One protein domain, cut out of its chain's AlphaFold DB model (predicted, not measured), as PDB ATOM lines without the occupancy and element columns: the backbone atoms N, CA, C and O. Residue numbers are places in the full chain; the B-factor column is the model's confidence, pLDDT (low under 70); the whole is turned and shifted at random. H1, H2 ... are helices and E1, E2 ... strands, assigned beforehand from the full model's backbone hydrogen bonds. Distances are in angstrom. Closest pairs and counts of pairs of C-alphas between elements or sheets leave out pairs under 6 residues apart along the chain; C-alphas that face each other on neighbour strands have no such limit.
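AT A GLANCE: This is residues 6 to 156 of the 161 residues of an uncharacterized protein of bacterium (UniProt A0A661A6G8). Two strand hairpins lie toward opposite ends of the longest axis: E1 and E2, with residues 63 to 74 of the long helix H1 packed over them, and E3 and E4, in which E3 bends sharply. H2 and H3 lie between the two ends, H4 crosses near the start of H3, and a long loop, residues 32 to 62, swings out and returns to H1. The printed part has 151 residues, with five named helices and four named strands in the order E1 E2 H1 H2 H3 H4 E3 E4 H5. The class is mixed, helices and strands, and each two-stranded sheet is antiparallel. The whole is loose, with a radius of gyration of the C-alphas of 18.5 A and spans of 57 by 39 by 27 A.

HOW THE PARTS SIT: E1, residues 6 to 12, and E2, residues 25 to 31, form an antiparallel hairpin at 151 degrees, with N 9 and O 27 2.8 A apart. The closest C-alphas of E2 and H1, residues 63 to 80, are those of Val 29 and Ala 70, 6.5 A apart. H2, residues 83 to 87, touches H3, residues 94 to 105, the closest C-alphas being those of Gly 84 and Tyr 101, 7.1 A apart. H3 is the hub, touching three helices. Its residues 101 to 105 touch residues 71 to 78 of H1, opposite ways at a steep tilt of 48 degrees, with C-alphas 75 and 105 closest at 5.7 A. H3 and H4, residues 111 to 121, only just touch, with 3 pairs of C-alphas within 8 A, the closest those of Gln 98 and Phe 114 at 7.1 A, and are about perpendicular at 79 degrees. E3, residues 124 to 131, bends by 85 degrees at residue 128 and forms an antiparallel hairpin with E4, residues 139 to 144, where N 131 and O 139 are 2.8 A apart. Residues 92 to 93 pair antiparallel with residues 141 to 142 of E4. H5, residues 152 to 155, is close to but not clearly touching H1, with C-alphas 80 and 152 closest at 5.0 A. Every O i to N i+4 pair is within hydrogen-bond range in H3 and H4, against 13 of 14 in H1 and 0 of 1 in H2, where 2 of 2 O i to N i+3 pairs are; H5 is too short for an i+4 pair.

IN THESE COORDINATES: E1 begins at C-alpha 6 (164.901, 155.253, 150.282) and measures 17.6 A; E2 measures 19.6 A. H1 begins at C-alpha 63 (147.912, 150.032, 146.680) and measures 26.2 A, H3 16.3 A and H4 15.4 A. E3 and E4 measure 16.1 A each. H5 ends at C-alpha 155 (182.497, 142.028, 144.680).

THE WHOLE: The C-alphas of Gly 21 and Arg 137 are the two farthest apart, 59.1 A. The printed part has no cut. The links from E1 to E2 and from E2 to H1 are long, with 12 and 31 residues. The mean pLDDT of the printed part is 85.6, and 22 residues are under 70, among them residues 34 to 47 and 146 to 149.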
ATOM      1  N   LEU A   6     166.081 154.691 150.930       89.75
ATOM      2  CA  LEU A   6     164.901 155.253 150.282       89.75
ATOM      3  C   LEU A   6     165.148 155.336 148.776       89.75
ATOM      4  O   LEU A   6     166.129 155.925 148.325       89.75
ATOM      5  N   GLU A   7     164.238 154.770 147.992       91.75
ATOM      6  CA  GLU A   7     164.342 154.745 146.536       91.75
ATOM      7  C   GLU A   7     162.989 155.056 145.900       91.75
ATOM      8  O   GLU A   7     161.954 154.548 146.336       91.75
ATOM      9  N   GLN A   8     162.989 155.845 144.825       96.06
ATOM     10  CA  GLN A   8     161.808 155.967 143.978       96.06
ATOM     11  C   GLN A   8     161.513 154.619 143.301       96.06
ATOM     12  O   GLN A   8     162.322 154.078 142.545       96.06
ATOM     13  N   LEU A   9     160.320 154.083 143.541       96.38
ATOM     14  CA  LEU A   9     159.902 152.787 143.027       96.38
ATOM     15  C   LEU A   9     159.422 152.892 141.575       96.38
ATOM     16  O   LEU A   9     160.015 152.295 140.672       96.38
ATOM     17  N   TYR A  10     158.325 153.624 141.375       96.69
ATOM     18  CA  TYR A  10     157.608 153.744 140.108       96.69
ATOM     19  C   TYR A  10     156.608 154.910 140.170       96.69
ATOM     20  O   TYR A  10     156.239 155.356 141.258       96.69
ATOM     21  N   THR A  11     156.147 155.380 139.011       97.81
ATOM     22  CA  THR A  11     155.077 156.382 138.910       97.81
ATOM     23  C   THR A  11     153.811 155.721 138.376       97.81
ATOM     24  O   THR A  11     153.771 155.306 137.221       97.81
ATOM     25  N   PHE A  12     152.780 155.640 139.212       97.50
ATOM     26  CA  PHE A  12     151.482 155.038 138.904       97.50
ATOM     27  C   PHE A  12     150.538 156.111 138.369       97.50
ATOM     28  O   PHE A  12     150.332 157.146 139.008       97.50
ATOM     29  N   GLY A  13     149.987 155.897 137.177       96.50
ATOM     30  CA  GLY A  13     149.284 156.947 136.431       96.50
ATOM     31  C   GLY A  13     148.144 156.448 135.549       96.50
ATOM     32  O   GLY A  13     147.624 157.231 134.739       96.50
ATOM     33  N   GLU A  14     147.776 155.175 135.699       96.19
ATOM     34  CA  GLU A  14     146.699 154.491 134.997       96.19
ATOM     35  C   GLU A  14     145.384 155.283 135.113       96.19
ATOM     36  O   GLU A  14     144.965 155.650 136.217       96.19
ATOM     37  N   PRO A  15     144.706 155.582 133.990       95.38
ATOM     38  CA  PRO A  15     143.378 156.179 134.031       95.38
ATOM     39  C   PRO A  15     142.412 155.321 134.857       95.38
ATOM     40  O   PRO A  15     142.359 154.108 134.688       95.38
ATOM     41  N   GLY A  16     141.638 155.955 135.739       93.00
ATOM     42  CA  GLY A  16     140.653 155.262 136.576       93.00
ATOM     43  C   GLY A  16     141.206 154.599 137.841       93.00
ATOM     44  O   GLY A  16     140.421 154.006 138.572       93.00
ATOM     45  N   ARG A  17     142.508 154.730 138.150       94.12
ATOM     46  CA  ARG A  17     143.082 154.215 139.412       94.12
ATOM     47  C   ARG A  17     142.494 154.857 140.674       94.12
ATOM     48  O   ARG A  17     142.483 154.246 141.735       94.12
ATOM     49  N   ASP A  18     141.994 156.085 140.546       94.88
ATOM     50  CA  ASP A  18     141.244 156.789 141.582       94.88
ATOM     51  C   ASP A  18     139.885 157.202 141.005       94.88
ATOM     52  O   ASP A  18     139.804 157.838 139.950       94.88
ATOM     53  N   THR A  19     138.803 156.825 141.687       91.38
ATOM     54  CA  THR A  19     137.426 157.107 141.254       91.38
ATOM     55  C   THR A  19     137.057 158.585 141.370       91.38
ATOM     56  O   THR A  19     136.080 159.021 140.763       91.38
ATOM     57  N   ARG A  20     137.835 159.376 142.119       93.12
ATOM     58  CA  ARG A  20     137.586 160.804 142.366       93.12
ATOM     59  C   ARG A  20     138.145 161.708 141.269       93.12
ATOM     60  O   ARG A  20     137.775 162.877 141.205       93.12
ATOM     61  N   GLY A  21     139.034 161.201 140.414       93.75
ATOM     62  CA  GLY A  21     139.611 161.971 139.314       93.75
ATOM     63  C   GLY A  21     140.970 161.455 138.850       93.75
ATOM     64  O   GLY A  21     141.455 160.410 139.281       93.75
ATOM     65  N   ARG A  22     141.618 162.200 137.946       95.81
ATOM     66  CA  ARG A  22     142.952 161.830 137.459       95.81
ATOM     67  C   ARG A  22     144.001 162.111 138.533       95.81
ATOM     68  O   ARG A  22     144.295 163.267 138.818       95.81
ATOM     69  N   VAL A  23     144.608 161.050 139.053       96.69
ATOM     70  CA  VAL A  23     145.707 161.116 140.023       96.69
ATOM     71  C   VAL A  23     146.925 160.399 139.457       96.69
ATOM     72  O   VAL A  23     146.809 159.300 138.916       96.69
ATOM     73  N   VAL A  24     148.093 161.019 139.606       97.12
ATOM     74  CA  VAL A  24     149.398 160.400 139.350       97.12
ATOM     75  C   VAL A  24     150.136 160.321 140.679       97.12
ATOM     76  O   VAL A  24     150.265 161.328 141.371       97.12
ATOM     77  N   SER A  25     150.606 159.132 141.038       96.94
ATOM     78  CA  SER A  25     151.303 158.873 142.298       96.94
ATOM     79  C   SER A  25     152.743 158.462 142.022       96.94
ATOM     80  O   SER A  25     152.986 157.493 141.307       96.94
ATOM     81  N   VAL A  26     153.703 159.173 142.611       97.81
ATOM     82  CA  VAL A  26     155.115 158.771 142.603       97.81
ATOM     83  C   VAL A  26     155.372 157.972 143.873       97.81
ATOM     84  O   VAL A  26     155.326 158.517 144.972       97.81
ATOM     85  N   ALA A  27     155.592 156.670 143.723       97.25
ATOM     86  CA  ALA A  27     155.807 155.769 144.843       97.25
ATOM     87  C   ALA A  27     157.287 155.693 145.217       97.25
ATOM     88  O   ALA A  27     158.161 155.689 144.347       97.25
ATOM     89  N   TYR A  28     157.545 155.541 146.511       96.06
ATOM     90  CA  TYR A  28     158.865 155.290 147.074       96.06
ATOM     91  C   TYR A  28     158.827 154.011 147.907       96.06
ATOM     92  O   TYR A  28     157.788 153.659 148.462       96.06
ATOM     93  N   VAL A  29     159.964 153.329 147.993       94.19
ATOM     94  CA  VAL A  29     160.175 152.199 148.899       94.19
ATOM     95  C   VAL A  29     161.262 152.568 149.896       94.19
ATOM     96  O   VAL A  29     162.293 153.126 149.512       94.19
ATOM     97  N   ALA A  30     161.014 152.259 151.168       90.56
ATOM     98  CA  ALA A  30     161.982 152.406 152.240       90.56
ATOM     99  C   ALA A  30     162.227 151.060 152.929       90.56
ATOM    100  O   ALA A  30     161.289 150.278 153.085       90.56
ATOM    101  N   LEU A  31     163.468 150.794 153.335       88.12
ATOM    102  CA  LEU A  31     163.822 149.616 154.133       88.12
ATOM    103  C   LEU A  31     164.303 150.069 155.502       88.12
ATOM    104  O   LEU A  31     165.185 150.919 155.602       88.12
ATOM    105  N   LEU A  32     163.682 149.515 156.536       84.38
ATOM    106  CA  LEU A  32     163.836 149.929 157.920       84.38
ATOM    107  C   LEU A  32     163.987 148.691 158.793       84.38
ATOM    108  O   LEU A  32     163.160 147.783 158.711       84.38
ATOM    109  N   ALA A  33     164.990 148.691 159.663       78.88
ATOM    110  CA  ALA A  33     165.023 147.770 160.786       78.88
ATOM    111  C   ALA A  33     163.867 148.120 161.745       78.88
ATOM    112  O   ALA A  33     163.657 149.289 162.092       78.88
ATOM    113  N   ALA A  34     163.056 147.124 162.109       66.56
ATOM    114  CA  ALA A  34     161.806 147.339 162.846       66.56
ATOM    115  C   ALA A  34     162.026 147.929 164.253       66.56
ATOM    116  O   ALA A  34     161.192 148.675 164.758       66.56
ATOM    117  N   ASP A  35     163.172 147.633 164.862       68.81
ATOM    118  CA  ASP A  35     163.639 148.161 166.144       68.81
ATOM    119  C   ASP A  35     164.031 149.650 166.084       68.81
ATOM    120  O   ASP A  35     163.966 150.356 167.091       68.81
ATOM    121  N   CYS A  36     164.373 150.157 164.897       65.12
ATOM    122  CA  CYS A  36     164.802 151.536 164.670       65.12
ATOM    123  C   CYS A  36     163.639 152.511 164.395       65.12
ATOM    124  O   CYS A  36     163.862 153.714 164.228       65.12
ATOM    125  N   CYS A  37     162.396 152.023 164.343       64.75
ATOM    126  CA  CYS A  37     161.210 152.836 164.087       64.75
ATOM    127  C   CYS A  37     160.167 152.645 165.201       64.75
ATOM    128  O   CYS A  37     159.200 151.897 165.026       64.75
ATOM    129  N   PRO A  38     160.330 153.319 166.358       61.97
ATOM    130  CA  PRO A  38     159.236 153.429 167.306       61.97
ATOM    131  C   PRO A  38     158.096 154.162 166.597       61.97
ATOM    132  O   PRO A  38     158.236 155.326 166.219       61.97
ATOM    133  N   MET A  39     156.982 153.463 166.382       62.50
ATOM    134  CA  MET A  39     155.753 154.067 165.882       62.50
ATOM    135  C   MET A  39     155.328 155.121 166.899       62.50
ATOM    136  O   MET A  39     154.850 154.777 167.977       62.50
ATOM    137  N   VAL A  40     155.568 156.396 166.600       58.81
ATOM    138  CA  VAL A  40     155.048 157.495 167.411       58.81
ATOM    139  C   VAL A  40     153.627 157.733 166.916       58.81
ATOM    140  O   VAL A  40     153.473 158.177 165.776       58.81
ATOM    141  N   PRO A  41     152.586 157.436 167.715       54.16
ATOM    142  CA  PRO A  41     151.234 157.815 167.349       54.16
ATOM    143  C   PRO A  41     151.217 159.338 167.247       54.16
ATOM    144  O   PRO A  41     151.509 160.026 168.226       54.16
ATOM    145  N   ASN A  42     150.941 159.876 166.063       53.56
ATOM    146  CA  ASN A  42     150.564 161.274 165.950       53.56
ATOM    147  C   ASN A  42     149.034 161.348 165.944       53.56
ATOM    148  O   ASN A  42     148.354 160.453 165.451       53.56
ATOM    149  N   GLU A  43     148.485 162.407 166.527       51.91
ATOM    150  CA  GLU A  43     147.038 162.589 166.693       51.91
ATOM    151  C   GLU A  43     146.299 162.869 165.360       51.91
ATOM    152  O   GLU A  43     145.090 163.091 165.364       51.91
ATOM    153  N   LEU A  44     147.010 162.895 164.223       52.25
ATOM    154  CA  LEU A  44     146.532 163.395 162.927       52.25
ATOM    155  C   LEU A  44     146.463 162.331 161.819       52.25
ATOM    156  O   LEU A  44     145.854 162.586 160.779       52.25
ATOM    157  N   GLU A  45     147.046 161.151 162.014       54.88
ATOM    158  CA  GLU A  45     147.105 160.083 161.016       54.88
ATOM    159  C   GLU A  45     146.324 158.856 161.491       54.88
ATOM    160  O   GLU A  45     146.374 158.465 162.656       54.88
ATOM    161  N   ALA A  46     145.587 158.236 160.564       56.94
ATOM    162  CA  ALA A  46     145.004 156.918 160.778       56.94
ATOM    163  C   ALA A  46     146.090 155.976 161.317       56.94
ATOM    164  O   ALA A  46     147.170 155.920 160.734       56.94
ATOM    165  N   GLU A  47     145.802 155.281 162.420       68.00
ATOM    166  CA  GLU A  47     146.725 154.428 163.178       68.00
ATOM    167  C   GLU A  47     147.635 153.586 162.265       68.00
ATOM    168  O   GLU A  47     147.271 152.501 161.799       68.00
ATOM    169  N   ALA A  48     148.833 154.094 161.980       76.94
ATOM    170  CA  ALA A  48     149.811 153.359 161.205       76.94
ATOM    171  C   ALA A  48     150.299 152.178 162.052       76.94
ATOM    172  O   ALA A  48     150.597 152.318 163.241       76.94
ATOM    173  N   ARG A  49     150.384 150.998 161.439       80.25
ATOM    174  CA  ARG A  49     150.862 149.779 162.092       80.25
ATOM    175  C   ARG A  49     151.644 148.913 161.122       80.25
ATOM    176  O   ARG A  49     151.412 148.956 159.914       80.25
ATOM    177  N   TRP A  50     152.538 148.103 161.674       84.69
ATOM    178  CA  TRP A  50     153.212 147.054 160.923       84.69
ATOM    179  C   TRP A  50     152.223 145.945 160.568       84.69
ATOM    180  O   TRP A  50     151.461 145.486 161.418       84.69
ATOM    181  N   TRP A  51     152.260 145.513 159.312       88.31
ATOM    182  CA  TRP A  51     151.481 144.392 158.801       88.31
ATOM    183  C   TRP A  51     152.416 143.366 158.167       88.31
ATOM    184  O   TRP A  51     153.334 143.771 157.446       88.31
ATOM    185  N   PRO A  52     152.191 142.055 158.369       90.31
ATOM    186  CA  PRO A  52     152.870 141.052 157.567       90.31
ATOM    187  C   PRO A  52     152.518 141.267 156.092       90.31
ATOM    188  O   PRO A  52     151.345 141.343 155.729       90.31
ATOM    189  N   VAL A  53     153.528 141.352 155.223       90.12
ATOM    190  CA  VAL A  53     153.332 141.656 153.790       90.12
ATOM    191  C   VAL A  53     152.478 140.608 153.061       90.12
ATOM    192  O   VAL A  53     151.871 140.902 152.036       90.12
ATOM    193  N   TYR A  54     152.400 139.394 153.606       90.00
ATOM    194  CA  TYR A  54     151.592 138.295 153.073       90.00
ATOM    195  C   TYR A  54     150.216 138.160 153.750       90.00
ATOM    196  O   TYR A  54     149.416 137.328 153.334       90.00
ATOM    197  N   GLU A  55     149.918 138.985 154.759       92.25
ATOM    198  CA  GLU A  55     148.656 138.994 155.518       92.25
ATOM    199  C   GLU A  55     148.155 140.439 155.690       92.25
ATOM    200  O   GLU A  55     147.896 140.928 156.791       92.25
ATOM    201  N   MET A  56     148.080 141.160 154.571       90.44
ATOM    202  CA  MET A  56     147.662 142.561 154.545       90.44
ATOM    203  C   MET A  56     146.137 142.709 154.646       90.44
ATOM    204  O   MET A  56     145.400 141.839 154.178       90.44
ATOM    205  N   PRO A  57     145.642 143.833 155.197       92.50
ATOM    206  CA  PRO A  57     144.224 144.164 155.151       92.50
ATOM    207  C   PRO A  57     143.795 144.518 153.722       92.50
ATOM    208  O   PRO A  57     144.614 144.631 152.810       92.50
ATOM    209  N   GLU A  58     142.505 144.790 153.542       92.81
ATOM    210  CA  GLU A  58     142.042 145.495 152.351       92.81
ATOM    211  C   GLU A  58     142.708 146.879 152.276       92.81
ATOM    212  O   GLU A  58     142.692 147.653 153.237       92.81
ATOM    213  N   LEU A  59     143.335 147.168 151.137       92.38
ATOM    214  CA  LEU A  59     144.052 148.416 150.898       92.38
ATOM    215  C   LEU A  59     143.293 149.275 149.890       92.38
ATOM    216  O   LEU A  59     142.617 148.770 148.998       92.38
ATOM    217  N   ALA A  60     143.448 150.589 150.014       92.12
ATOM    218  CA  ALA A  60     142.791 151.541 149.132       92.12
ATOM    219  C   ALA A  60     143.341 151.492 147.693       92.12
ATOM    220  O   ALA A  60     144.532 151.271 147.472       92.12
ATOM    221  N   PHE A  61     142.478 151.807 146.723       94.38
ATOM    222  CA  PHE A  61     142.840 152.011 145.316       94.38
ATOM    223  C   PHE A  61     143.644 150.832 144.730       94.38
ATOM    224  O   PHE A  61     143.266 149.673 144.862       94.38
ATOM    225  N   ASP A  62     144.757 151.133 144.069       95.38
ATOM    226  CA  ASP A  62     145.720 150.196 143.498       95.38
ATOM    227  C   ASP A  62     146.925 149.948 144.426       95.38
ATOM    228  O   ASP A  62     147.952 149.428 143.984       95.38
ATOM    229  N   HIS A  63     146.825 150.267 145.724       95.81
ATOM    230  CA  HIS A  63     147.912 150.032 146.680       95.81
ATOM    231  C   HIS A  63     148.367 148.561 146.763       95.81
ATOM    232  O   HIS A  63     149.577 148.359 146.877       95.81
ATOM    233  N   PRO A  64     147.498 147.528 146.640       95.75
ATOM    234  CA  PRO A  64     147.969 146.143 146.557       95.75
ATOM    235  C   PRO A  64     148.979 145.947 145.420       95.75
ATOM    236  O   PRO A  64     150.049 145.373 145.617       95.75
ATOM    237  N   ARG A  65     148.697 146.535 144.249       95.44
ATOM    238  CA  ARG A  65     149.590 146.484 143.091       95.44
ATOM    239  C   ARG A  65     150.894 147.240 143.337       95.44
ATOM    240  O   ARG A  65     151.955 146.786 142.912       95.44
ATOM    241  N   MET A  66     150.840 148.382 144.022       97.06
ATOM    242  CA  MET A  66     152.045 149.133 144.391       97.06
ATOM    243  C   MET A  66     152.966 148.307 145.300       97.06
ATOM    244  O   MET A  66     154.181 148.323 145.105       97.06
ATOM    245  N   ILE A  67     152.395 147.551 146.245       96.12
ATOM    246  CA  ILE A  67     153.149 146.681 147.156       96.12
ATOM    247  C   ILE A  67     153.750 145.484 146.419       96.12
ATOM    248  O   ILE A  67     154.918 145.181 146.643       96.12
ATOM    249  N   GLU A  68     153.022 144.851 145.497       95.56
ATOM    250  CA  GLU A  68     153.585 143.793 144.642       95.56
ATOM    251  C   GLU A  68     154.824 144.285 143.881       95.56
ATOM    252  O   GLU A  68     155.871 143.638 143.891       95.56
ATOM    253  N   VAL A  69     154.733 145.464 143.256       97.00
ATOM    254  CA  VAL A  69     155.854 146.075 142.524       97.00
ATOM    255  C   VAL A  69     157.018 146.399 143.468       97.00
ATOM    256  O   VAL A  69     158.179 146.206 143.099       97.00
ATOM    257  N   ALA A  70     156.729 146.864 144.688       96.00
ATOM    258  CA  ALA A  70     157.741 147.123 145.708       96.00
ATOM    259  C   ALA A  70     158.452 145.834 146.136       96.00
ATOM    260  O   ALA A  70     159.681 145.798 146.174       96.00
ATOM    261  N   LEU A  71     157.698 144.767 146.406       94.94
ATOM    262  CA  LEU A  71     158.238 143.486 146.844       94.94
ATOM    263  C   LEU A  71     159.133 142.867 145.767       94.94
ATOM    264  O   LEU A  71     160.253 142.464 146.069       94.94
ATOM    265  N   GLU A  72     158.703 142.883 144.504       95.12
ATOM    266  CA  GLU A  72     159.525 142.422 143.378       95.12
ATOM    267  C   GLU A  72     160.802 143.256 143.212       95.12
ATOM    268  O   GLU A  72     161.887 142.709 142.983       95.12
ATOM    269  N   ARG A  73     160.725 144.583 143.397       94.62
ATOM    270  CA  ARG A  73     161.913 145.452 143.380       94.62
ATOM    271  C   ARG A  73     162.896 145.078 144.485       94.62
ATOM    272  O   ARG A  73     164.095 144.986 144.214       94.62
ATOM    273  N   VAL A  74     162.411 144.876 145.710       93.56
ATOM    274  CA  VAL A  74     163.248 144.515 146.861       93.56
ATOM    275  C   VAL A  74     163.861 143.131 146.662       93.56
ATOM    276  O   VAL A  74     165.072 142.993 146.822       93.56
ATOM    277  N   ARG A  75     163.073 142.135 146.233       93.19
ATOM    278  CA  ARG A  75     163.556 140.788 145.887       93.19
ATOM    279  C   ARG A  75     164.699 140.859 144.897       93.19
ATOM    280  O   ARG A  75     165.789 140.400 145.210       93.19
ATOM    281  N   THR A  76     164.476 141.528 143.767       90.81
ATOM    282  CA  THR A  76     165.500 141.689 142.731       90.81
ATOM    283  C   THR A  76     166.748 142.342 143.326       90.81
ATOM    284  O   THR A  76     167.847 141.847 143.126       90.81
ATOM    285  N   LYS A  77     166.620 143.413 144.120       90.31
ATOM    286  CA  LYS A  77     167.784 144.081 144.724       90.31
ATOM    287  C   LYS A  77     168.568 143.203 145.696       90.31
ATOM    288  O   LYS A  77     169.793 143.236 145.638       90.31
ATOM    289  N   LEU A  78     167.914 142.386 146.521       88.06
ATOM    290  CA  LEU A  78     168.603 141.449 147.424       88.06
ATOM    291  C   LEU A  78     169.521 140.472 146.685       88.06
ATOM    292  O   LEU A  78     170.496 139.976 147.248       88.06
ATOM    293  N   GLU A  79     169.227 140.193 145.421       83.00
ATOM    294  CA  GLU A  79     170.023 139.287 144.608       83.00
ATOM    295  C   GLU A  79     171.378 139.864 144.192       83.00
ATOM    296  O   GLU A  79     172.336 139.107 143.994       83.00
ATOM    297  N   TYR A  80     171.461 141.189 144.039       79.50
ATOM    298  CA  TYR A  80     172.613 141.866 143.442       79.50
ATOM    299  C   TYR A  80     173.132 143.068 144.239       79.50
ATOM    300  O   TYR A  80     174.059 143.730 143.766       79.50
ATOM    301  N   THR A  81     172.598 143.360 145.426       84.31
ATOM    302  CA  THR A  81     173.061 144.456 146.294       84.31
ATOM    303  C   THR A  81     173.107 144.052 147.767       84.31
ATOM    304  O   THR A  81     172.690 142.963 148.155       84.31
ATOM    305  N   THR A  82     173.618 144.954 148.602       83.88
ATOM    306  CA  THR A  82     173.711 144.808 150.060       83.88
ATOM    307  C   THR A  82     172.485 145.342 150.819       83.88
ATOM    308  O   THR A  82     172.545 145.517 152.032       83.88
ATOM    309  N   ILE A  83     171.343 145.585 150.158       85.81
ATOM    310  CA  ILE A  83     170.183 146.222 150.822       85.81
ATOM    311  C   ILE A  83     169.606 145.425 151.992       85.81
ATOM    312  O   ILE A  83     169.001 146.018 152.877       85.81
ATOM    313  N   GLY A  84     169.789 144.102 152.024       85.06
ATOM    314  CA  GLY A  84     169.239 143.266 153.091       85.06
ATOM    315  C   GLY A  84     169.801 143.602 154.471       85.06
ATOM    316  O   GLY A  84     169.118 143.395 155.464       85.06
ATOM    317  N   PHE A  85     171.002 144.185 154.543       85.94
ATOM    318  CA  PHE A  85     171.593 144.619 155.810       85.94
ATOM    319  C   PHE A  85     170.869 145.825 156.427       85.94
ATOM    320  O   PHE A  85     170.921 145.990 157.637       85.94
ATOM    321  N   GLN A  86     170.137 146.613 155.629       84.75
ATOM    322  CA  GLN A  86     169.335 147.752 156.111       84.75
ATOM    323  C   GLN A  86     168.103 147.320 156.920       84.75
ATOM    324  O   GLN A  86     167.466 148.139 157.574       84.75
ATOM    325  N   LEU A  87     167.745 146.034 156.849       86.12
ATOM    326  CA  LEU A  87     166.650 145.440 157.615       86.12
ATOM    327  C   LEU A  87     167.116 144.845 158.946       86.12
ATOM    328  O   LEU A  87     166.283 144.403 159.734       86.12
ATOM    329  N   MET A  88     168.427 144.811 159.185       87.06
ATOM    330  CA  MET A  88     169.007 144.275 160.408       87.06
ATOM    331  C   MET A  88     169.289 145.398 161.406       87.06
ATOM    332  O   MET A  88     169.603 146.519 161.008       87.06
ATOM    333  N   GLY A  89     169.227 145.074 162.698       85.31
ATOM    334  CA  GLY A  89     169.718 145.955 163.758       85.31
ATOM    335  C   GLY A  89     171.249 146.082 163.756       85.31
ATOM    336  O   GLY A  89     171.946 145.531 162.898       85.31
ATOM    337  N   GLU A  90     171.796 146.787 164.751       84.75
ATOM    338  CA  GLU A  90     173.246 147.029 164.878       84.75
ATOM    339  C   GLU A  90     174.066 145.729 164.958       84.75
ATOM    340  O   GLU A  90     175.199 145.658 164.464       84.75
ATOM    341  N   THR A  91     173.495 144.691 165.571       89.62
ATOM    342  CA  THR A  91     174.065 143.347 165.631       89.62
ATOM    343  C   THR A  91     173.010 142.303 165.291       89.62
ATOM    344  O   THR A  91     171.822 142.481 165.548       89.62
ATOM    345  N   PHE A  92     173.450 141.215 164.666       90.81
ATOM    346  CA  PHE A  92     172.581 140.121 164.245       90.81
ATOM    347  C   PHE A  92     173.369 138.824 164.075       90.81
ATOM    348  O   PHE A  92     174.577 138.812 163.838       90.81
ATOM    349  N   THR A  93     172.683 137.696 164.138       92.19
ATOM    350  CA  THR A  93     173.212 136.381 163.788       92.19
ATOM    351  C   THR A  93     173.062 136.123 162.288       92.19
ATOM    352  O   THR A  93     172.140 136.603 161.625       92.19
ATOM    353  N   LEU A  94     173.918 135.263 161.722       91.25
ATOM    354  CA  LEU A  94     173.731 134.807 160.333       91.25
ATOM    355  C   LEU A  94     172.422 134.030 160.126       91.25
ATOM    356  O   LEU A  94     171.997 133.871 158.987       91.25
ATOM    357  N   GLY A  95     171.824 133.501 161.201       91.94
ATOM    358  CA  GLY A  95     170.527 132.829 161.142       91.94
ATOM    359  C   GLY A  95     169.386 133.820 160.937       91.94
ATOM    360  O   GLY A  95     168.569 133.611 160.049       91.94
ATOM    361  N   GLU A  96     169.376 134.919 161.692       92.00
ATOM    362  CA  GLU A  96     168.389 135.995 161.530       92.00
ATOM    363  C   GLU A  96     168.503 136.641 160.146       92.00
ATOM    364  O   GLU A  96     167.499 136.790 159.456       92.00
ATOM    365  N   LEU A  97     169.727 136.937 159.687       91.44
ATOM    366  CA  LEU A  97     169.934 137.472 158.339       91.44
ATOM    367  C   LEU A  97     169.424 136.505 157.260       91.44
ATOM    368  O   LEU A  97     168.757 136.932 156.321       91.44
ATOM    369  N   GLN A  98     169.719 135.206 157.385       92.50
ATOM    370  CA  GLN A  98     169.208 134.195 156.457       92.50
ATOM    371  C   GLN A  98     167.674 134.192 156.443       92.50
ATOM    372  O   GLN A  98     167.084 134.235 155.367       92.50
ATOM    373  N   HIS A  99     167.048 134.212 157.620       92.50
ATOM    374  CA  HIS A  99     165.597 134.211 157.750       92.50
ATOM    375  C   HIS A  99     164.951 135.434 157.081       92.50
ATOM    376  O   HIS A  99     163.976 135.290 156.345       92.50
ATOM    377  N   VAL A 100     165.528 136.629 157.250       91.62
ATOM    378  CA  VAL A 100     165.058 137.847 156.565       91.62
ATOM    379  C   VAL A 100     165.103 137.679 155.044       91.62
ATOM    380  O   VAL A 100     164.135 138.012 154.357       91.62
ATOM    381  N   TYR A 101     166.192 137.122 154.503       91.69
ATOM    382  CA  TYR A 101     166.294 136.853 153.066       91.69
ATOM    383  C   TYR A 101     165.250 135.833 152.602       91.69
ATOM    384  O   TYR A 101     164.616 136.051 151.573       91.69
ATOM    385  N   GLU A 102     165.034 134.750 153.349       93.00
ATOM    386  CA  GLU A 102     164.046 133.713 153.019       93.00
ATOM    387  C   GLU A 102     162.618 134.268 152.982       93.00
ATOM    388  O   GLU A 102     161.886 134.028 152.021       93.00
ATOM    389  N   VAL A 103     162.242 135.079 153.979       92.44
ATOM    390  CA  VAL A 103     160.920 135.723 154.058       92.44
ATOM    391  C   VAL A 103     160.680 136.641 152.861       92.44
ATOM    392  O   VAL A 103     159.606 136.608 152.253       92.44
ATOM    393  N   ILE A 104     161.671 137.452 152.488       91.62
ATOM    394  CA  ILE A 104     161.517 138.395 151.375       91.62
ATOM    395  C   ILE A 104     161.522 137.662 150.037       91.62
ATOM    396  O   ILE A 104     160.682 137.950 149.187       91.62
ATOM    397  N   LEU A 105     162.428 136.700 149.844       90.94
ATOM    398  CA  LEU A 105     162.513 135.904 148.615       90.94
ATOM    399  C   LEU A 105     161.350 134.912 148.471       90.94
ATOM    400  O   LEU A 105     161.096 134.444 147.364       90.94
ATOM    401  N   GLY A 106     160.644 134.595 149.559       90.62
ATOM    402  CA  GLY A 106     159.544 133.633 149.569       90.62
ATOM    403  C   GLY A 106     159.998 132.187 149.339       90.62
ATOM    404  O   GLY A 106     159.236 131.392 148.794       90.62
ATOM    405  N   ARG A 107     161.246 131.853 149.692       91.62
ATOM    406  CA  ARG A 107     161.832 130.511 149.537       91.62
ATOM    407  C   ARG A 107     162.936 130.269 150.559       91.62
ATOM    408  O   ARG A 107     163.643 131.205 150.920       91.62
ATOM    409  N   ASP A 108     163.128 129.008 150.931       93.38
ATOM    410  CA  ASP A 108     164.219 128.598 151.814       93.38
ATOM    411  C   ASP A 108     165.583 128.727 151.126       93.38
ATOM    412  O   ASP A 108     165.726 128.482 149.920       93.38
ATOM    413  N   LEU A 109     166.607 129.066 151.907       91.81
ATOM    414  CA  LEU A 109     167.989 129.142 151.458       91.81
ATOM    415  C   LEU A 109     168.821 128.038 152.113       91.81
ATOM    416  O   LEU A 109     168.719 127.742 153.304       91.81
ATOM    417  N   ASP A 110     169.729 127.435 151.343       93.56
ATOM    418  CA  ASP A 110     170.663 126.476 151.927       93.56
ATOM    419  C   ASP A 110     171.630 127.191 152.884       93.56
ATOM    420  O   ASP A 110     172.423 128.054 152.496       93.56
ATOM    421  N   LYS A 111     171.611 126.767 154.147       91.25
ATOM    422  CA  LYS A 111     172.410 127.352 155.230       91.25
ATOM    423  C   LYS A 111     173.913 127.346 154.947       91.25
ATOM    424  O   LYS A 111     174.631 128.260 155.362       91.25
ATOM    425  N   ARG A 112     174.434 126.307 154.287       90.19
ATOM    426  CA  ARG A 112     175.873 126.180 154.009       90.19
ATOM    427  C   ARG A 112     176.287 127.128 152.888       90.19
ATOM    428  O   ARG A 112     177.336 127.763 153.003       90.19
ATOM    429  N   ASN A 113     175.474 127.236 151.843       90.00
ATOM    430  CA  ASN A 113     175.680 128.155 150.731       90.00
ATOM    431  C   ASN A 113     175.535 129.607 151.183       90.00
ATOM    432  O   ASN A 113     176.413 130.416 150.883       90.00
ATOM    433  N   PHE A 114     174.512 129.914 151.985       89.88
ATOM    434  CA  PHE A 114     174.303 131.244 152.552       89.88
ATOM    435  C   PHE A 114     175.521 131.704 153.362       89.88
ATOM    436  O   PHE A 114     176.111 132.745 153.076       89.88
ATOM    437  N   ARG A 115     175.986 130.880 154.311       89.00
ATOM    438  CA  ARG A 115     177.174 131.184 155.127       89.00
ATOM    439  C   ARG A 115     178.439 131.348 154.295       89.00
ATOM    440  O   ARG A 115     179.192 132.289 154.522       89.00
ATOM    441  N   ARG A 116     178.672 130.449 153.332       87.56
ATOM    442  CA  ARG A 116     179.829 130.536 152.429       87.56
ATOM    443  C   ARG A 116     179.809 131.842 151.640       87.56
ATOM    444  O   ARG A 116     180.850 132.462 151.471       87.56
ATOM    445  N   ARG A 117     178.629 132.269 151.188       84.44
ATOM    446  CA  ARG A 117     178.450 133.521 150.455       84.44
ATOM    447  C   ARG A 117     178.684 134.742 151.337       84.44
ATOM    448  O   ARG A 117     179.409 135.632 150.917       84.44
ATOM    449  N   MET A 118     178.147 134.769 152.558       85.94
ATOM    450  CA  MET A 118     178.402 135.868 153.502       85.94
ATOM    451  C   MET A 118     179.891 136.009 153.837       85.94
ATOM    452  O   MET A 118     180.395 137.124 153.911       85.94
ATOM    453  N   GLN A 119     180.607 134.887 153.970       83.56
ATOM    454  CA  GLN A 119     182.060 134.883 154.156       83.56
ATOM    455  C   GLN A 119     182.800 135.403 152.920       83.56
ATOM    456  O   GLN A 119     183.672 136.248 153.056       83.56
ATOM    457  N   PHE A 120     182.430 134.935 151.724       82.50
ATOM    458  CA  PHE A 120     183.043 135.373 150.466       82.50
ATOM    459  C   PHE A 120     182.883 136.877 150.219       82.50
ATOM    460  O   PHE A 120     183.778 137.514 149.677       82.50
ATOM    461  N   LEU A 121     181.735 137.437 150.597       79.88
ATOM    462  CA  LEU A 121     181.447 138.851 150.398       79.88
ATOM    463  C   LEU A 121     182.241 139.769 151.345       79.88
ATOM    464  O   LEU A 121     182.360 140.954 151.043       79.88
ATOM    465  N   GLU A 122     182.766 139.244 152.460       82.62
ATOM    466  CA  GLU A 122     183.505 140.005 153.485       82.62
ATOM    467  C   GLU A 122     182.746 141.253 153.981       82.62
ATOM    468  O   GLU A 122     183.320 142.298 154.279       82.62
ATOM    469  N   LEU A 123     181.415 141.151 154.039       79.12
ATOM    470  CA  LEU A 123     180.521 142.253 154.412       79.12
ATOM    471  C   LEU A 123     180.164 142.272 155.899       79.12
ATOM    472  O   LEU A 123     179.628 143.264 156.392       79.12
ATOM    473  N   VAL A 124     180.429 141.174 156.603       85.94
ATOM    474  CA  VAL A 124     180.082 141.002 158.012       85.94
ATOM    475  C   VAL A 124     181.326 140.710 158.828       85.94
ATOM    476  O   VAL A 124     182.118 139.835 158.483       85.94
ATOM    477  N   GLU A 125     181.470 141.417 159.940       89.12
ATOM    478  CA  GLU A 125     182.504 141.162 160.935       89.12
ATOM    479  C   GLU A 125     181.911 140.459 162.157       89.12
ATOM    480  O   GLU A 125     180.715 140.547 162.431       89.12
ATOM    481  N   SER A 126     182.735 139.695 162.869       90.62
ATOM    482  CA  SER A 126     182.347 139.049 164.125       90.62
ATOM    483  C   SER A 126     182.513 140.034 165.275       90.62
ATOM    484  O   SER A 126     183.614 140.545 165.464       90.62
ATOM    485  N   THR A 127     181.487 140.212 166.108       90.94
ATOM    486  CA  THR A 127     181.601 141.048 167.317       90.94
ATOM    487  C   THR A 127     182.315 140.326 168.464       90.94
ATOM    488  O   THR A 127     182.772 140.956 169.410       90.94
ATOM    489  N   GLY A 128     182.422 138.992 168.393       90.94
ATOM    490  CA  GLY A 128     182.937 138.151 169.482       90.94
ATOM    491  C   GLY A 128     181.905 137.864 170.579       90.94
ATOM    492  O   GLY A 128     182.160 137.046 171.465       90.94
ATOM    493  N   GLU A 129     180.730 138.483 170.490       92.62
ATOM    494  CA  GLU A 129     179.610 138.268 171.395       92.62
ATOM    495  C   GLU A 129     178.708 137.142 170.892       92.62
ATOM    496  O   GLU A 129     178.675 136.816 169.704       92.62
ATOM    497  N   TYR A 130     177.957 136.535 171.808       91.75
ATOM    498  CA  TYR A 130     177.065 135.434 171.482       91.75
ATOM    499  C   TYR A 130     175.659 135.700 172.007       91.75
ATOM    500  O   TYR A 130     175.480 136.024 173.179       91.75
ATOM    501  N   GLN A 131     174.663 135.465 171.161       88.62
ATOM    502  CA  GLN A 131     173.253 135.472 171.528       88.62
ATOM    503  C   GLN A 131     172.805 134.047 171.847       88.62
ATOM    504  O   GLN A 131     173.122 133.091 171.131       88.62
ATOM    505  N   LYS A 132     172.065 133.881 172.943       86.44
ATOM    506  CA  LYS A 132     171.486 132.595 173.332       86.44
ATOM    507  C   LYS A 132     169.970 132.713 173.349       86.44
ATOM    508  O   LYS A 132     169.403 133.204 174.319       86.44
ATOM    509  N   GLU A 133     169.334 132.191 172.311       75.44
ATOM    510  CA  GLU A 133     167.886 132.014 172.276       75.44
ATOM    511  C   GLU A 133     167.542 130.538 172.475       75.44
ATOM    512  O   GLU A 133     167.896 129.678 171.670       75.44
ATOM    513  N   GLY A 134     166.884 130.237 173.597       73.44
ATOM    514  CA  GLY A 134     166.379 128.900 173.893       73.44
ATOM    515  C   GLY A 134     167.447 127.810 174.125       73.44
ATOM    516  O   GLY A 134     168.621 128.090 174.404       73.44
ATOM    517  N   PRO A 135     167.030 126.529 174.093       62.69
ATOM    518  CA  PRO A 135     167.925 125.391 174.250       62.69
ATOM    519  C   PRO A 135     168.744 125.163 172.970       62.69
ATOM    520  O   PRO A 135     168.260 124.609 171.988       62.69
ATOM    521  N   GLY A 136     170.012 125.574 172.986       78.31
ATOM    522  CA  GLY A 136     170.926 125.403 171.859       78.31
ATOM    523  C   GLY A 136     172.316 125.984 172.112       78.31
ATOM    524  O   GLY A 136     172.581 126.591 173.156       78.31
ATOM    525  N   ARG A 137     173.223 125.782 171.147       82.38
ATOM    526  CA  ARG A 137     174.537 126.439 171.149       82.38
ATOM    527  C   ARG A 137     174.334 127.938 170.883       82.38
ATOM    528  O   ARG A 137     173.662 128.252 169.901       82.38
ATOM    529  N   PRO A 138     174.939 128.835 171.682       88.38
ATOM    530  CA  PRO A 138     174.888 130.269 171.421       88.38
ATOM    531  C   PRO A 138     175.354 130.610 169.999       88.38
ATOM    532  O   PRO A 138     176.327 130.030 169.500       88.38
ATOM    533  N   ALA A 139     174.650 131.530 169.348       90.62
ATOM    534  CA  ALA A 139     174.950 132.012 168.008       90.62
ATOM    535  C   ALA A 139     175.886 133.224 168.083       90.62
ATOM    536  O   ALA A 139     175.684 134.107 168.907       90.62
ATOM    537  N   LEU A 140     176.919 133.248 167.240       92.56
ATOM    538  CA  LEU A 140     177.851 134.371 167.151       92.56
ATOM    539  C   LEU A 140     177.138 135.584 166.546       92.56
ATOM    540  O   LEU A 140     176.473 135.452 165.513       92.56
ATOM    541  N   LEU A 141     177.296 136.736 167.189       93.44
ATOM    542  CA  LEU A 141     176.805 138.009 166.692       93.44
ATOM    543  C   LEU A 141     177.786 138.608 165.684       93.44
ATOM    544  O   LEU A 141     179.012 138.520 165.806       93.44
ATOM    545  N   HIS A 142     177.202 139.215 164.663       91.75
ATOM    546  CA  HIS A 142     177.879 139.888 163.578       91.75
ATOM    547  C   HIS A 142     177.391 141.326 163.457       91.75
ATOM    548  O   HIS A 142     176.301 141.665 163.916       91.75
ATOM    549  N   ARG A 143     178.204 142.153 162.803       89.00
ATOM    550  CA  ARG A 143     177.869 143.523 162.412       89.00
ATOM    551  C   ARG A 143     178.206 143.726 160.942       89.00
ATOM    552  O   ARG A 143     179.127 143.100 160.416       89.00
ATOM    553  N   PHE A 144     177.451 144.587 160.273       85.81
ATOM    554  CA  PHE A 144     177.735 144.988 158.900       85.81
ATOM    555  C   PHE A 144     178.919 145.972 158.857       85.81
ATOM    556  O   PHE A 144     178.905 146.989 159.544       85.81
ATOM    557  N   HIS A 145     179.952 145.655 158.069       75.25
ATOM    558  CA  HIS A 145     181.260 146.335 158.095       75.25
ATOM    559  C   HIS A 145     181.401 147.483 157.062       75.25
ATOM    560  O   HIS A 145     182.427 148.155 157.005       75.25
ATOM    561  N   SER A 146     180.395 147.763 156.226       65.12
ATOM    562  CA  SER A 146     180.468 148.862 155.246       65.12
ATOM    563  C   SER A 146     179.109 149.501 155.040       65.12
ATOM    564  O   SER A 146     178.169 148.809 154.707       65.12
ATOM    565  N   VAL A 147     178.997 150.816 155.205       54.88
ATOM    566  CA  VAL A 147     177.712 151.540 155.139       54.88
ATOM    567  C   VAL A 147     177.225 151.742 153.696       54.88
ATOM    568  O   VAL A 147     176.082 152.136 153.468       54.88
ATOM    569  N   ASP A 148     178.070 151.448 152.708       61.00
ATOM    570  CA  ASP A 148     177.773 151.780 151.325       61.00
ATOM    571  C   ASP A 148     176.864 150.735 150.675       61.00
ATOM    572  O   ASP A 148     177.021 149.514 150.802       61.00
ATOM    573  N   PHE A 149     175.886 151.239 149.927       65.19
ATOM    574  CA  PHE A 149     175.151 150.434 148.970       65.19
ATOM    575  C   PHE A 149     176.145 149.951 147.911       65.19
ATOM    576  O   PHE A 149     176.633 150.738 147.103       65.19
ATOM    577  N   VAL A 150     176.449 148.656 147.924       71.00
ATOM    578  CA  VAL A 150     177.419 148.051 147.009       71.00
ATOM    579  C   VAL A 150     176.684 147.109 146.074       71.00
ATOM    580  O   VAL A 150     175.894 146.259 146.503       71.00
ATOM    581  N   HIS A 151     176.964 147.228 144.779       73.50
ATOM    582  CA  HIS A 151     176.540 146.219 143.823       73.50
ATOM    583  C   HIS A 151     177.400 144.967 144.014       73.50
ATOM    584  O   HIS A 151     178.616 145.008 143.874       73.50
ATOM    585  N   LEU A 152     176.785 143.807 144.255       74.00
ATOM    586  CA  LEU A 152     177.501 142.543 144.475       74.00
ATOM    587  C   LEU A 152     178.392 142.143 143.281       74.00
ATOM    588  O   LEU A 152     179.366 141.413 143.455       74.00
ATOM    589  N   ARG A 153     178.117 142.671 142.078       69.69
ATOM    590  CA  ARG A 153     178.995 142.527 140.905       69.69
ATOM    591  C   ARG A 153     180.373 143.152 141.108       69.69
ATOM    592  O   ARG A 153     181.349 142.586 140.631       69.69
ATOM    593  N   GLU A 154     180.466 144.257 141.844       72.44
ATOM    594  CA  GLU A 154     181.734 144.906 142.213       72.44
ATOM    595  C   GLU A 154     182.559 144.023 143.162       72.44
ATOM    596  O   GLU A 154     183.776 144.148 143.240       72.44
ATOM    597  N   ARG A 155     181.899 143.068 143.831       69.56
ATOM    598  CA  ARG A 155     182.497 142.028 144.680       69.56
ATOM    599  C   ARG A 155     182.605 140.666 143.972       69.56
ATOM    600  O   ARG A 155     182.772 139.644 144.626       69.56
ATOM    601  N   GLY A 156     182.487 140.626 142.640       68.81
ATOM    602  CA  GLY A 156     182.671 139.403 141.844       68.81
ATOM    603  C   GLY A 156     181.512 138.399 141.899       68.81
ATOM    604  O   GLY A 156     181.669 137.261 141.464       68.81
TER     605      GLY A 156